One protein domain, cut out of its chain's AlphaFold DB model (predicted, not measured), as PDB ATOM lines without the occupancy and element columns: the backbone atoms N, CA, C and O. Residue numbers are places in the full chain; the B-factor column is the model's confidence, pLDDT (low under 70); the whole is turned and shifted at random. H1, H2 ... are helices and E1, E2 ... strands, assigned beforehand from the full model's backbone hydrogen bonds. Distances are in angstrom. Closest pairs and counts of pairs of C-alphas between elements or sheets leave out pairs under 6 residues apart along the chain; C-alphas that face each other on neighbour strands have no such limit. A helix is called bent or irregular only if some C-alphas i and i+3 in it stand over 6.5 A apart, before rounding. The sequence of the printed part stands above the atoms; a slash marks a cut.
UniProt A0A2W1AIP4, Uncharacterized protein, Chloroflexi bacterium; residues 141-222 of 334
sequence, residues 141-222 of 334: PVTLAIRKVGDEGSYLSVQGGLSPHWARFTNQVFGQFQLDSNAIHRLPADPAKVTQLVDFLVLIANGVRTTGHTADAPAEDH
ATOM      1  N   PRO A 141     223.848 144.079 155.139       97.19
ATOM      2  CA  PRO A 141     224.073 145.503 155.336       97.19
ATOM      3  C   PRO A 141     223.122 146.056 156.401       97.19
ATOM      4  O   PRO A 141     221.912 145.830 156.345       97.19
ATOM      5  N   VAL A 142     223.670 146.827 157.337       97.69
ATOM      6  CA  VAL A 142     222.926 147.528 158.389       97.69
ATOM      7  C   VAL A 142     223.419 148.966 158.530       97.69
ATOM      8  O   VAL A 142     224.512 149.316 158.082       97.69
ATOM      9  N   THR A 143     222.613 149.808 159.170       98.25
ATOM     10  CA  THR A 143     222.969 151.200 159.457       98.25
ATOM     11  C   THR A 143     223.034 151.400 160.960       98.25
ATOM     12  O   THR A 143     222.087 151.074 161.674       98.25
ATOM     13  N   LEU A 144     224.149 151.946 161.434       98.50
ATOM     14  CA  LEU A 144     224.345 152.350 162.823       98.50
ATOM     15  C   LEU A 144     224.143 153.859 162.944       98.50
ATOM     16  O   LEU A 144     224.405 154.595 161.992       98.50
ATOM     17  N   ALA A 145     223.742 154.324 164.124       98.44
ATOM     18  CA  ALA A 145     223.566 155.748 164.387       98.44
ATOM     19  C   ALA A 145     224.610 156.243 165.392       98.44
ATOM     20  O   ALA A 145     224.711 155.726 166.506       98.44
ATOM     21  N   ILE A 146     225.368 157.275 165.017       98.25
ATOM     22  CA  ILE A 146     226.314 157.962 165.901       98.25
ATOM     23  C   ILE A 146     225.803 159.369 166.157       98.25
ATOM     24  O   ILE A 146     225.736 160.191 165.245       98.25
ATOM     25  N   ARG A 147     225.493 159.680 167.412       98.31
ATOM     26  CA  ARG A 147     225.022 161.000 167.823       98.31
ATOM     27  C   ARG A 147     226.054 161.706 168.681       98.31
ATOM     28  O   ARG A 147     226.498 161.160 169.689       98.31
ATOM     29  N   LYS A 148     226.384 162.952 168.337       98.31
ATOM     30  CA  LYS A 148     227.196 163.811 169.205       98.31
ATOM     31  C   LYS A 148     226.325 164.419 170.300       98.31
ATOM     32  O   LYS A 148     225.308 165.043 170.003       98.31
ATOM     33  N   VAL A 149     226.717 164.255 171.559       97.88
ATOM     34  CA  VAL A 149     225.956 164.733 172.730       97.88
ATOM     35  C   VAL A 149     226.668 165.828 173.520       97.88
ATOM     36  O   VAL A 149     226.011 166.544 174.270       97.88
ATOM     37  N   GLY A 150     227.970 166.012 173.312       97.31
ATOM     38  CA  GLY A 150     228.730 167.101 173.919       97.31
ATOM     39  C   GLY A 150     230.045 167.362 173.195       97.31
ATOM     40  O   GLY A 150     230.573 166.491 172.500       97.31
ATOM     41  N   ASP A 151     230.577 168.571 173.360       96.88
ATOM     42  CA  ASP A 151     231.814 169.015 172.705       96.88
ATOM     43  C   ASP A 151     233.074 168.759 173.542       96.88
ATOM     44  O   ASP A 151     234.182 168.769 173.010       96.88
ATOM     45  N   GLU A 152     232.913 168.480 174.835       94.69
ATOM     46  CA  GLU A 152     234.016 168.257 175.766       94.69
ATOM     47  C   GLU A 152     234.239 166.771 176.054       94.69
ATOM     48  O   GLU A 152     233.292 166.001 176.208       94.69
ATOM     49  N   GLY A 153     235.503 166.378 176.210       93.81
ATOM     50  CA  GLY A 153     235.900 165.013 176.550       93.81
ATOM     51  C   GLY A 153     236.269 164.156 175.338       93.81
ATOM     52  O   GLY A 153     236.445 164.651 174.227       93.81
ATOM     53  N   SER A 154     236.446 162.859 175.586       94.88
ATOM     54  CA  SER A 154     236.800 161.868 174.565       94.88
ATOM     55  C   SER A 154     236.166 160.520 174.899       94.88
ATOM     56  O   SER A 154     236.827 159.544 175.264       94.88
ATOM     57  N   TYR A 155     234.836 160.506 174.868       94.81
ATOM     58  CA  TYR A 155     234.046 159.370 175.315       94.81
ATOM     59  C   TYR A 155     232.947 159.032 174.314       94.81
ATOM     60  O   TYR A 155     232.276 159.910 173.777       94.81
ATOM     61  N   LEU A 156     232.742 157.739 174.097       96.06
ATOM     62  CA  LEU A 156     231.692 157.218 173.243       96.06
ATOM     63  C   LEU A 156     231.016 156.068 173.987       96.06
ATOM     64  O   LEU A 156     231.630 155.029 174.232       96.06
ATOM     65  N   SER A 157     229.760 156.268 174.381       96.44
ATOM     66  CA  SER A 157     228.940 155.196 174.946       96.44
ATOM     67  C   SER A 157     228.388 154.339 173.816       96.44
ATOM     68  O   SER A 157     227.829 154.880 172.860       96.44
ATOM     69  N   VAL A 158     228.499 153.019 173.944       97.44
ATOM     70  CA  VAL A 158     228.040 152.059 172.934       97.44
ATOM     71  C   VAL A 158     226.881 151.237 173.482       97.44
ATOM     72  O   VAL A 158     227.004 150.638 174.550       97.44
ATOM     73  N   GLN A 159     225.789 151.159 172.726       96.31
ATOM     74  CA  GLN A 159     224.678 150.239 172.967       96.31
ATOM     75  C   GLN A 159     224.571 149.239 171.808       96.31
ATOM     76  O   GLN A 159     224.802 149.617 170.663       96.31
ATOM     77  N   GLY A 160     224.221 147.980 172.086       94.44
ATOM     78  CA  GLY A 160     224.029 146.937 171.067       94.44
ATOM     79  C   GLY A 160     225.247 146.029 170.863       94.44
ATOM     80  O   GLY A 160     226.014 145.795 171.807       94.44
ATOM     81  N   GLY A 161     225.421 145.501 169.648       93.56
ATOM     82  CA  GLY A 161     226.413 144.465 169.330       93.56
ATOM     83  C   GLY A 161     227.871 144.866 169.553       93.56
ATOM     84  O   GLY A 161     228.693 144.024 169.897       93.56
ATOM     85  N   LEU A 162     228.207 146.157 169.444       96.06
ATOM     86  CA  LEU A 162     229.565 146.657 169.697       96.06
ATOM     87  C   LEU A 162     229.839 146.975 171.174       96.06
ATOM     88  O   LEU A 162     230.950 147.397 171.508       96.06
ATOM     89  N   SER A 163     228.866 146.785 172.072       95.00
ATOM     90  CA  SER A 163     229.039 147.108 173.494       95.00
ATOM     91  C   SER A 163     230.242 146.415 174.149       95.00
ATOM     92  O   SER A 163     230.944 147.114 174.877       95.00
ATOM     93  N   PRO A 164     230.624 145.151 173.853       92.81
ATOM     94  CA  PRO A 164     231.838 144.552 174.426       92.81
ATOM     95  C   PRO A 164     233.137 145.269 174.019       92.81
ATOM     96  O   PRO A 164     234.161 145.144 174.689       92.81
ATOM     97  N   HIS A 165     233.100 146.058 172.941       94.25
ATOM     98  CA  HIS A 165     234.241 146.788 172.392       94.25
ATOM     99  C   HIS A 165     234.269 148.271 172.786       94.25
ATOM    100  O   HIS A 165     235.140 148.995 172.300       94.25
ATOM    101  N   TRP A 166     233.387 148.733 173.685       93.81
ATOM    102  CA  TRP A 166     233.266 150.148 174.076       93.81
ATOM    103  C   TRP A 166     234.610 150.802 174.448       93.81
ATOM    104  O   TRP A 166     234.891 151.942 174.071       93.81
ATOM    105  N   ALA A 167     235.487 150.064 175.136       93.31
ATOM    106  CA  ALA A 167     236.779 150.570 175.588       93.31
ATOM    107  C   ALA A 167     237.694 150.968 174.420       93.31
ATOM    108  O   ALA A 167     238.521 151.865 174.571       93.31
ATOM    109  N   ARG A 168     237.516 150.355 173.242       94.44
ATOM    110  CA  ARG A 168     238.297 150.672 172.040       94.44
ATOM    111  C   ARG A 168     237.963 152.049 171.473       94.44
ATOM    112  O   ARG A 168     238.813 152.621 170.814       94.44
ATOM    113  N   PHE A 169     236.787 152.608 171.749       92.88
ATOM    114  CA  PHE A 169     236.413 153.947 171.272       92.88
ATOM    115  C   PHE A 169     236.910 155.073 172.189       92.88
ATOM    116  O   PHE A 169     236.995 156.232 171.780       92.88
ATOM    117  N   THR A 170     237.217 154.750 173.448       84.50
ATOM    118  CA  THR A 170     237.600 155.744 174.457       84.50
ATOM    119  C   THR A 170     238.943 156.378 174.092       84.50
ATOM    120  O   THR A 170     239.861 155.679 173.672       84.50
ATOM    121  N   ASN A 171     239.073 157.698 174.269       91.38
ATOM    122  CA  ASN A 171     240.254 158.495 173.900       91.38
ATOM    123  C   ASN A 171     240.542 158.621 172.390       91.38
ATOM    124  O   ASN A 171     241.580 159.169 172.022       91.38
ATOM    125  N   GLN A 172     239.649 158.146 171.514       95.12
ATOM    126  CA  GLN A 172     239.821 158.244 170.056       95.12
ATOM    127  C   GLN A 172     238.904 159.283 169.389       95.12
ATOM    128  O   GLN A 172     239.067 159.599 168.209       95.12
ATOM    129  N   VAL A 173     237.940 159.834 170.133       95.94
ATOM    130  CA  VAL A 173     236.921 160.761 169.613       95.94
ATOM    131  C   VAL A 173     237.040 162.166 170.212       95.94
ATOM    132  O   VAL A 173     237.474 162.322 171.349       95.94
ATOM    133  N   PHE A 174     236.627 163.200 169.482       95.88
ATOM    134  CA  PHE A 174     236.648 164.592 169.949       95.88
ATOM    135  C   PHE A 174     235.258 165.051 170.417       95.88
ATOM    136  O   PHE A 174     234.446 165.570 169.639       95.88
ATOM    137  N   GLY A 175     234.990 164.843 171.708       96.31
ATOM    138  CA  GLY A 175     233.725 165.142 172.376       96.31
ATOM    139  C   GLY A 175     233.093 163.913 173.029       96.31
ATOM    140  O   GLY A 175     233.758 162.916 173.328       96.31
ATOM    141  N   GLN A 176     231.784 164.000 173.247       97.50
ATOM    142  CA  GLN A 176     230.956 162.927 173.788       97.50
ATOM    143  C   GLN A 176     229.982 162.418 172.733       97.50
ATOM    144  O   GLN A 176     229.278 163.209 172.098       97.50
ATOM    145  N   PHE A 177     229.905 161.098 172.588       97.94
ATOM    146  CA  PHE A 177     229.094 160.437 171.572       97.94
ATOM    147  C   PHE A 177     228.256 159.297 172.144       97.94
ATOM    148  O   PHE A 177     228.639 158.641 173.112       97.94
ATOM    149  N   GLN A 178     227.130 159.042 171.490       98.00
ATOM    150  CA  GLN A 178     226.308 157.852 171.667       98.00
ATOM    151  C   GLN A 178     226.305 157.069 170.354       98.00
ATOM    152  O   GLN A 178     225.951 157.627 169.318       98.00
ATOM    153  N   LEU A 179     226.707 155.802 170.405       98.25
ATOM    154  CA  LEU A 179     226.616 154.860 169.294       98.25
ATOM    155  C   LEU A 179     225.489 153.866 169.574       98.25
ATOM    156  O   LEU A 179     225.563 153.096 170.536       98.25
ATOM    157  N   ASP A 180     224.488 153.864 168.702       98.25
ATOM    158  CA  ASP A 180     223.490 152.805 168.623       98.25
ATOM    159  C   ASP A 180     223.940 151.764 167.591       98.25
ATOM    160  O   ASP A 180     223.985 152.026 166.387       98.25
ATOM    161  N   SER A 181     224.304 150.586 168.093       97.75
ATOM    162  CA  SER A 181     224.697 149.412 167.315       97.75
ATOM    163  C   SER A 181     223.752 148.226 167.528       97.75
ATOM    164  O   SER A 181     224.158 147.079 167.362       97.75
ATOM    165  N   ASN A 182     222.491 148.471 167.910       96.31
ATOM    166  CA  ASN A 182     221.503 147.399 168.101       96.31
ATOM    167  C   ASN A 182     221.184 146.641 166.800       96.31
ATOM    168  O   ASN A 182     220.721 145.511 166.863       96.31
ATOM    169  N   ALA A 183     221.459 147.234 165.634       96.62
ATOM    170  CA  ALA A 183     221.312 146.558 164.347       96.62
ATOM    171  C   ALA A 183     222.379 145.472 164.094       96.62
ATOM    172  O   ALA A 183     222.202 144.661 163.190       96.62
ATOM    173  N   ILE A 184     223.472 145.446 164.870       97.12
ATOM    174  CA  ILE A 184     224.473 144.372 164.833       97.12
ATOM    175  C   ILE A 184     224.114 143.364 165.918       97.12
ATOM    176  O   ILE A 184     224.266 143.641 167.109       97.12
ATOM    177  N   HIS A 185     223.687 142.181 165.502       95.50
ATOM    178  CA  HIS A 185     223.395 141.065 166.395       95.50
ATOM    179  C   HIS A 185     224.594 140.127 166.513       95.50
ATOM    180  O   HIS A 185     224.769 139.470 167.540       95.50
ATOM    181  N   ARG A 186     225.443 140.086 165.481       95.31
ATOM    182  CA  ARG A 186     226.683 139.320 165.472       95.31
ATOM    183  C   ARG A 186     227.788 140.055 164.716       95.31
ATOM    184  O   ARG A 186     227.630 140.481 163.575       95.31
ATOM    185  N   LEU A 187     228.935 140.182 165.379       97.00
ATOM    186  CA  LEU A 187     230.148 140.751 164.798       97.00
ATOM    187  C   LEU A 187     230.850 139.735 163.882       97.00
ATOM    188  O   LEU A 187     230.694 138.530 164.081       97.00
ATOM    189  N   PRO A 188     231.651 140.197 162.904       96.88
ATOM    190  CA  PRO A 188     232.470 139.298 162.102       96.88
ATOM    191  C   PRO A 188     233.450 138.506 162.975       96.88
ATOM    192  O   PRO A 188     234.068 139.064 163.885       96.88
ATOM    193  N   ALA A 189     233.648 137.226 162.654       94.25
ATOM    194  CA  ALA A 189     234.582 136.351 163.363       94.25
ATOM    195  C   ALA A 189     236.045 136.804 163.223       94.25
ATOM    196  O   ALA A 189     236.869 136.521 164.090       94.25
ATOM    197  N   ASP A 190     236.378 137.513 162.138       95.62
ATOM    198  CA  ASP A 190     237.710 138.081 161.937       95.62
ATOM    199  C   ASP A 190     237.916 139.340 162.811       95.62
ATOM    200  O   ASP A 190     237.326 140.394 162.532       95.62
ATOM    201  N   PRO A 191     238.802 139.299 163.828       94.00
ATOM    202  CA  PRO A 191     239.048 140.440 164.709       94.00
ATOM    203  C   PRO A 191     239.652 141.651 163.979       94.00
ATOM    204  O   PRO A 191     239.534 142.782 164.470       94.00
ATOM    205  N   ALA A 192     240.290 141.453 162.819       96.88
ATOM    206  CA  ALA A 192     240.791 142.549 161.998       96.88
ATOM    207  C   ALA A 192     239.634 143.368 161.409       96.88
ATOM    208  O   ALA A 192     239.682 144.597 161.463       96.88
ATOM    209  N   LYS A 193     238.560 142.716 160.942       97.06
ATOM    210  CA  LYS A 193     237.347 143.402 160.459       97.06
ATOM    211  C   LYS A 193     236.647 144.176 161.571       97.06
ATOM    212  O   LYS A 193     236.242 145.314 161.358       97.06
ATOM    213  N   VAL A 194     236.576 143.609 162.779       97.00
ATOM    214  CA  VAL A 194     236.034 144.323 163.950       97.00
ATOM    215  C   VAL A 194     236.852 145.583 164.247       97.00
ATOM    216  O   VAL A 194     236.293 146.637 164.530       97.00
ATOM    217  N   THR A 195     238.181 145.496 164.151       97.12
ATOM    218  CA  THR A 195     239.066 146.655 164.349       97.12
ATOM    219  C   THR A 195     238.852 147.716 163.265       97.12
ATOM    220  O   THR A 195     238.669 148.882 163.598       97.12
ATOM    221  N   GLN A 196     238.752 147.312 161.995       97.81
ATOM    222  CA  GLN A 196     238.450 148.223 160.883       97.81
ATOM    223  C   GLN A 196     237.102 148.934 161.059       97.81
ATOM    224  O   GLN A 196     237.006 150.133 160.803       97.81
ATOM    225  N   LEU A 197     236.071 148.222 161.527       98.12
ATOM    226  CA  LEU A 197     234.767 148.811 161.830       98.12
ATOM    227  C   LEU A 197     234.873 149.851 162.954       98.12
ATOM    228  O   LEU A 197     234.326 150.943 162.825       98.12
ATOM    229  N   VAL A 198     235.605 149.556 164.033       97.88
ATOM    230  CA  VAL A 198     235.841 150.525 165.119       97.88
ATOM    231  C   VAL A 198     236.540 151.781 164.593       97.88
ATOM    232  O   VAL A 198     236.056 152.885 164.844       97.88
ATOM    233  N   ASP A 199     237.621 151.628 163.825       98.00
ATOM    234  CA  ASP A 199     238.384 152.752 163.264       98.00
ATOM    235  C   ASP A 199     237.517 153.609 162.327       98.00
ATOM    236  O   ASP A 199     237.539 154.844 162.379       98.00
ATOM    237  N   PHE A 200     236.690 152.960 161.502       98.38
ATOM    238  CA  PHE A 200     235.727 153.631 160.634       98.38
ATOM    239  C   PHE A 200     234.693 154.436 161.434       98.38
ATOM    240  O   PHE A 200     234.435 155.599 161.123       98.38
ATOM    241  N   LEU A 201     234.130 153.869 162.501       98.19
ATOM    242  CA  LEU A 201     233.145 154.560 163.339       98.19
ATOM    243  C   LEU A 201     233.757 155.738 164.106       98.19
ATOM    244  O   LEU A 201     233.111 156.777 164.243       98.19
ATOM    245  N   VAL A 202     235.009 155.619 164.555       98.00
ATOM    246  CA  VAL A 202     235.770 156.738 165.137       98.00
ATOM    247  C   VAL A 202     235.925 157.872 164.121       98.00
ATOM    248  O   VAL A 202     235.711 159.040 164.462       98.00
ATOM    249  N   LEU A 203     236.251 157.548 162.866       98.12
ATOM    250  CA  LEU A 203     236.350 158.535 161.790       98.12
ATOM    251  C   LEU A 203     235.013 159.257 161.562       98.12
ATOM    252  O   LEU A 203     234.992 160.488 161.497       98.12
ATOM    253  N   ILE A 204     233.903 158.515 161.483       97.81
ATOM    254  CA  ILE A 204     232.561 159.096 161.324       97.81
ATOM    255  C   ILE A 204     232.213 159.996 162.511       97.81
ATOM    256  O   ILE A 204     231.808 161.140 162.301       97.81
ATOM    257  N   ALA A 205     232.426 159.530 163.746       97.31
ATOM    258  CA  ALA A 205     232.158 160.302 164.958       97.31
ATOM    259  C   ALA A 205     232.904 161.646 164.947       97.31
ATOM    260  O   ALA A 205     232.296 162.700 165.136       97.31
ATOM    261  N   ASN A 206     234.199 161.634 164.624       97.31
ATOM    262  CA  ASN A 206     235.018 162.845 164.526       97.31
ATOM    263  C   ASN A 206     234.597 163.781 163.377       97.31
ATOM    264  O   ASN A 206     234.891 164.979 163.414       97.31
ATOM    265  N   GLY A 207     233.883 163.265 162.376       97.06
ATOM    266  CA  GLY A 207     233.245 164.058 161.328       97.06
ATOM    267  C   GLY A 207     232.003 164.827 161.798       97.06
ATOM    268  O   GLY A 207     231.663 165.853 161.201       97.06
ATOM    269  N   VAL A 208     231.339 164.392 162.876       96.44
ATOM    270  CA  VAL A 208     230.141 165.054 163.413       96.44
ATOM    271  C   VAL A 208     230.547 166.261 164.256       96.44
ATOM    272  O   VAL A 208     230.955 166.157 165.412       96.44
ATOM    273  N   ARG A 209     230.435 167.455 163.669       93.00
ATOM    274  CA  ARG A 209     230.922 168.693 164.299       93.00
ATOM    275  C   ARG A 209     229.965 169.304 165.310       93.00
ATOM    276  O   ARG A 209     230.421 170.004 166.204       93.00
ATOM    277  N   THR A 210     228.666 169.069 165.163       96.00
ATOM    278  CA  THR A 210     227.647 169.819 165.898       96.00
ATOM    279  C   THR A 210     226.943 168.929 166.909       96.00
ATOM    280  O   THR A 210     226.380 167.893 166.559       96.00
ATOM    281  N   THR A 211     226.938 169.357 168.170       96.94
ATOM    282  CA  THR A 211     226.174 168.702 169.233       96.94
ATOM    283  C   THR A 211     224.694 168.571 168.852       96.94
ATOM    284  O   THR A 211     224.100 169.449 168.223       96.94
ATOM    285  N   GLY A 212     224.103 167.427 169.186       95.94
ATOM    286  CA  GLY A 212     222.731 167.060 168.848       95.94
ATOM    287  C   GLY A 212     222.563 166.406 167.477       95.94
ATOM    288  O   GLY A 212     221.512 165.809 167.257       95.94
ATOM    289  N   HIS A 213     223.566 166.465 166.592       97.25
ATOM    290  CA  HIS A 213     223.489 165.844 165.270       97.25
ATOM    291  C   HIS A 213     223.798 164.350 165.330       97.25
ATOM    292  O   HIS A 213     224.652 163.903 166.101       97.25
ATOM    293  N   THR A 214     223.108 163.611 164.467       97.88
ATOM    294  CA  THR A 214     223.307 162.183 164.237       97.88
ATOM    295  C   THR A 214     223.897 161.986 162.847       97.88
ATOM    296  O   THR A 214     223.483 162.655 161.901       97.88
ATOM    297  N   ALA A 215     224.861 161.083 162.737       98.19
ATOM    298  CA  ALA A 215     225.368 160.571 161.478       98.19
ATOM    299  C   ALA A 215     225.065 159.078 161.370       98.19
ATOM    300  O   ALA A 215     225.198 158.336 162.346       98.19
ATOM    301  N   ASP A 216     224.701 158.666 160.163       98.31
ATOM    302  CA  ASP A 216     224.523 157.267 159.811       98.31
ATOM    303  C   ASP A 216     225.875 156.671 159.418       98.31
ATOM    304  O   ASP A 216     226.639 157.269 158.654       98.31
ATOM    305  N   ALA A 217     226.167 155.483 159.933       98.00
ATOM    306  CA  ALA A 217     227.362 154.728 159.595       98.00
ATOM    307  C   ALA A 217     226.961 153.368 159.005       98.00
ATOM    308  O   ALA A 217     226.331 152.574 159.709       98.00
ATOM    309  N   PRO A 218     227.300 153.074 157.735       98.19
ATOM    310  CA  PRO A 218     227.064 151.752 157.169       98.19
ATOM    311  C   PRO A 218     227.938 150.711 157.878       98.19
ATOM    312  O   PRO A 218     229.103 150.968 158.183       98.19
ATOM    313  N   ALA A 219     227.373 149.536 158.122       98.31
ATOM    314  CA  ALA A 219     228.054 148.394 158.711       98.31
ATOM    315  C   ALA A 219     227.448 147.082 158.188       98.31
ATOM    316  O   ALA A 219     226.567 147.082 157.324       98.31
ATOM    317  N   GLU A 220     227.927 145.963 158.719       98.06
ATOM    318  CA  GLU A 220     227.481 144.622 158.356       98.06
ATOM    319  C   GLU A 220     227.143 143.821 159.623       98.06
ATOM    320  O   GLU A 220     227.883 143.859 160.608       98.06
ATOM    321  N   ASP A 221     226.018 143.107 159.593       97.88
ATOM    322  CA  ASP A 221     225.633 142.096 160.581       97.88
ATOM    323  C   ASP A 221     226.016 140.716 160.027       97.88
ATOM    324  O   ASP A 221     225.553 140.319 158.953       97.88
ATOM    325  N   HIS A 222     226.912 140.001 160.711       97.75
ATOM    326  CA  HIS A 222     227.560 138.798 160.178       97.75
ATOM    327  C   HIS A 222     226.936 137.542 160.759       97.75
ATOM    328  O   HIS A 222     227.272 137.153 161.870       97.75
TER     329      HIS A 222
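What this domain is: This is residues 141 to 222 of the 334 residues of an uncharacterized protein of Chloroflexi bacterium (UniProt A0A2W1AIP4). A strongly twisted, curled sheet of four strands has two helices over one face and no named helix over the other: the long H2 lies mainly over E4 and E1, and the short H1 over the edge strand E2. The two helices and the sheet make two layers, that is, helices on one face of a sheet. The printed part has 82 residues, with four named strands and two named helices in the order E1, E2, H1, E3, H2, E4; the sheet is mixed, in the order E2, E3, E1, E4, and the class is mixed, helices and strands. The whole is compact, with a radius of gyration of the C-alphas of 11.6 A, and its outline is elongated, spanning 34 by 21 by 17 A.

How they stand to each other: The sheet runs from E2, residues 154 to 160, through E3, residues 175 to 181, and E1, residues 141 to 150, to E4, residues 214 to 222. E2 and E3 are parallel at 13 degrees, with N 157 and O 177 within hydrogen-bond range at 2.9 A. E3 and E1 are antiparallel at 153 degrees, with N 147 and O 178 at 2.8 A. E1 and E4 are antiparallel at 144 degrees, with N 215 and O 146 at 2.8 A. The edge strands E2 and E4 are apart. H1, residues 163 to 169, is on the sheet at a height over the sheet of 6.0 A. It lies over E2 and runs along the strands, at 13 degrees to E2 on the local plane; the closest C-alphas of the two are those of Val 158 and Trp 166, 5.7 A apart. H2, residues 191 to 207, is on the same face; its closest C-alphas to E4 are those of Leu 201 and Ala 217, 6.9 A apart. H1 and H2 only just touch, with 3 pairs of C-alphas within 8 A, and H2 does so with residues 198 to 202 alone; the closest C-alphas are those of Phe 169 and Val 202, 6.8 A apart. Their lines stand at a steep tilt of 61 degrees, the same way. E2, H1 and E3 form a strand-helix-strand unit, two parallel neighbour strands with a helix between them in the chain, and its crossover is left-handed. E3, H2 and E4 form a split unit, with E1 between its strands in the sheet, and its crossover is left-handed too. In H2 every O i to N i+4 pair is within hydrogen-bond range; in H1 it is 0 of 3, beside 3 of 4 O i to N i+3 pairs. H1 is irregular: C-alphas 164 and 167 are 7.9 A apart.

Where its parts are: E1 begins at C-alpha 141 (224.073, 145.503, 155.336) and is 28.9 A long. E2 is 20.0 A, E3 18.8 A and H1 10.3 A long. H2 begins at C-alpha 191 (239.048, 140.440, 164.709) and is 24.6 A long. E4, 24.1 A long, ends at C-alpha 222 (227.560, 138.798, 160.178).

The domain as a whole: The two C-alphas farthest apart are those of Ala 189 and Thr 210, 34.3 A. The printed part has no cut. No link is long: E1 to E2, E2 to H1 and H1 to E3 are tight, and E3 to H2 and H2 to E4 are short. The mean pLDDT of the printed part is 96.4, and no printed residue is under 70.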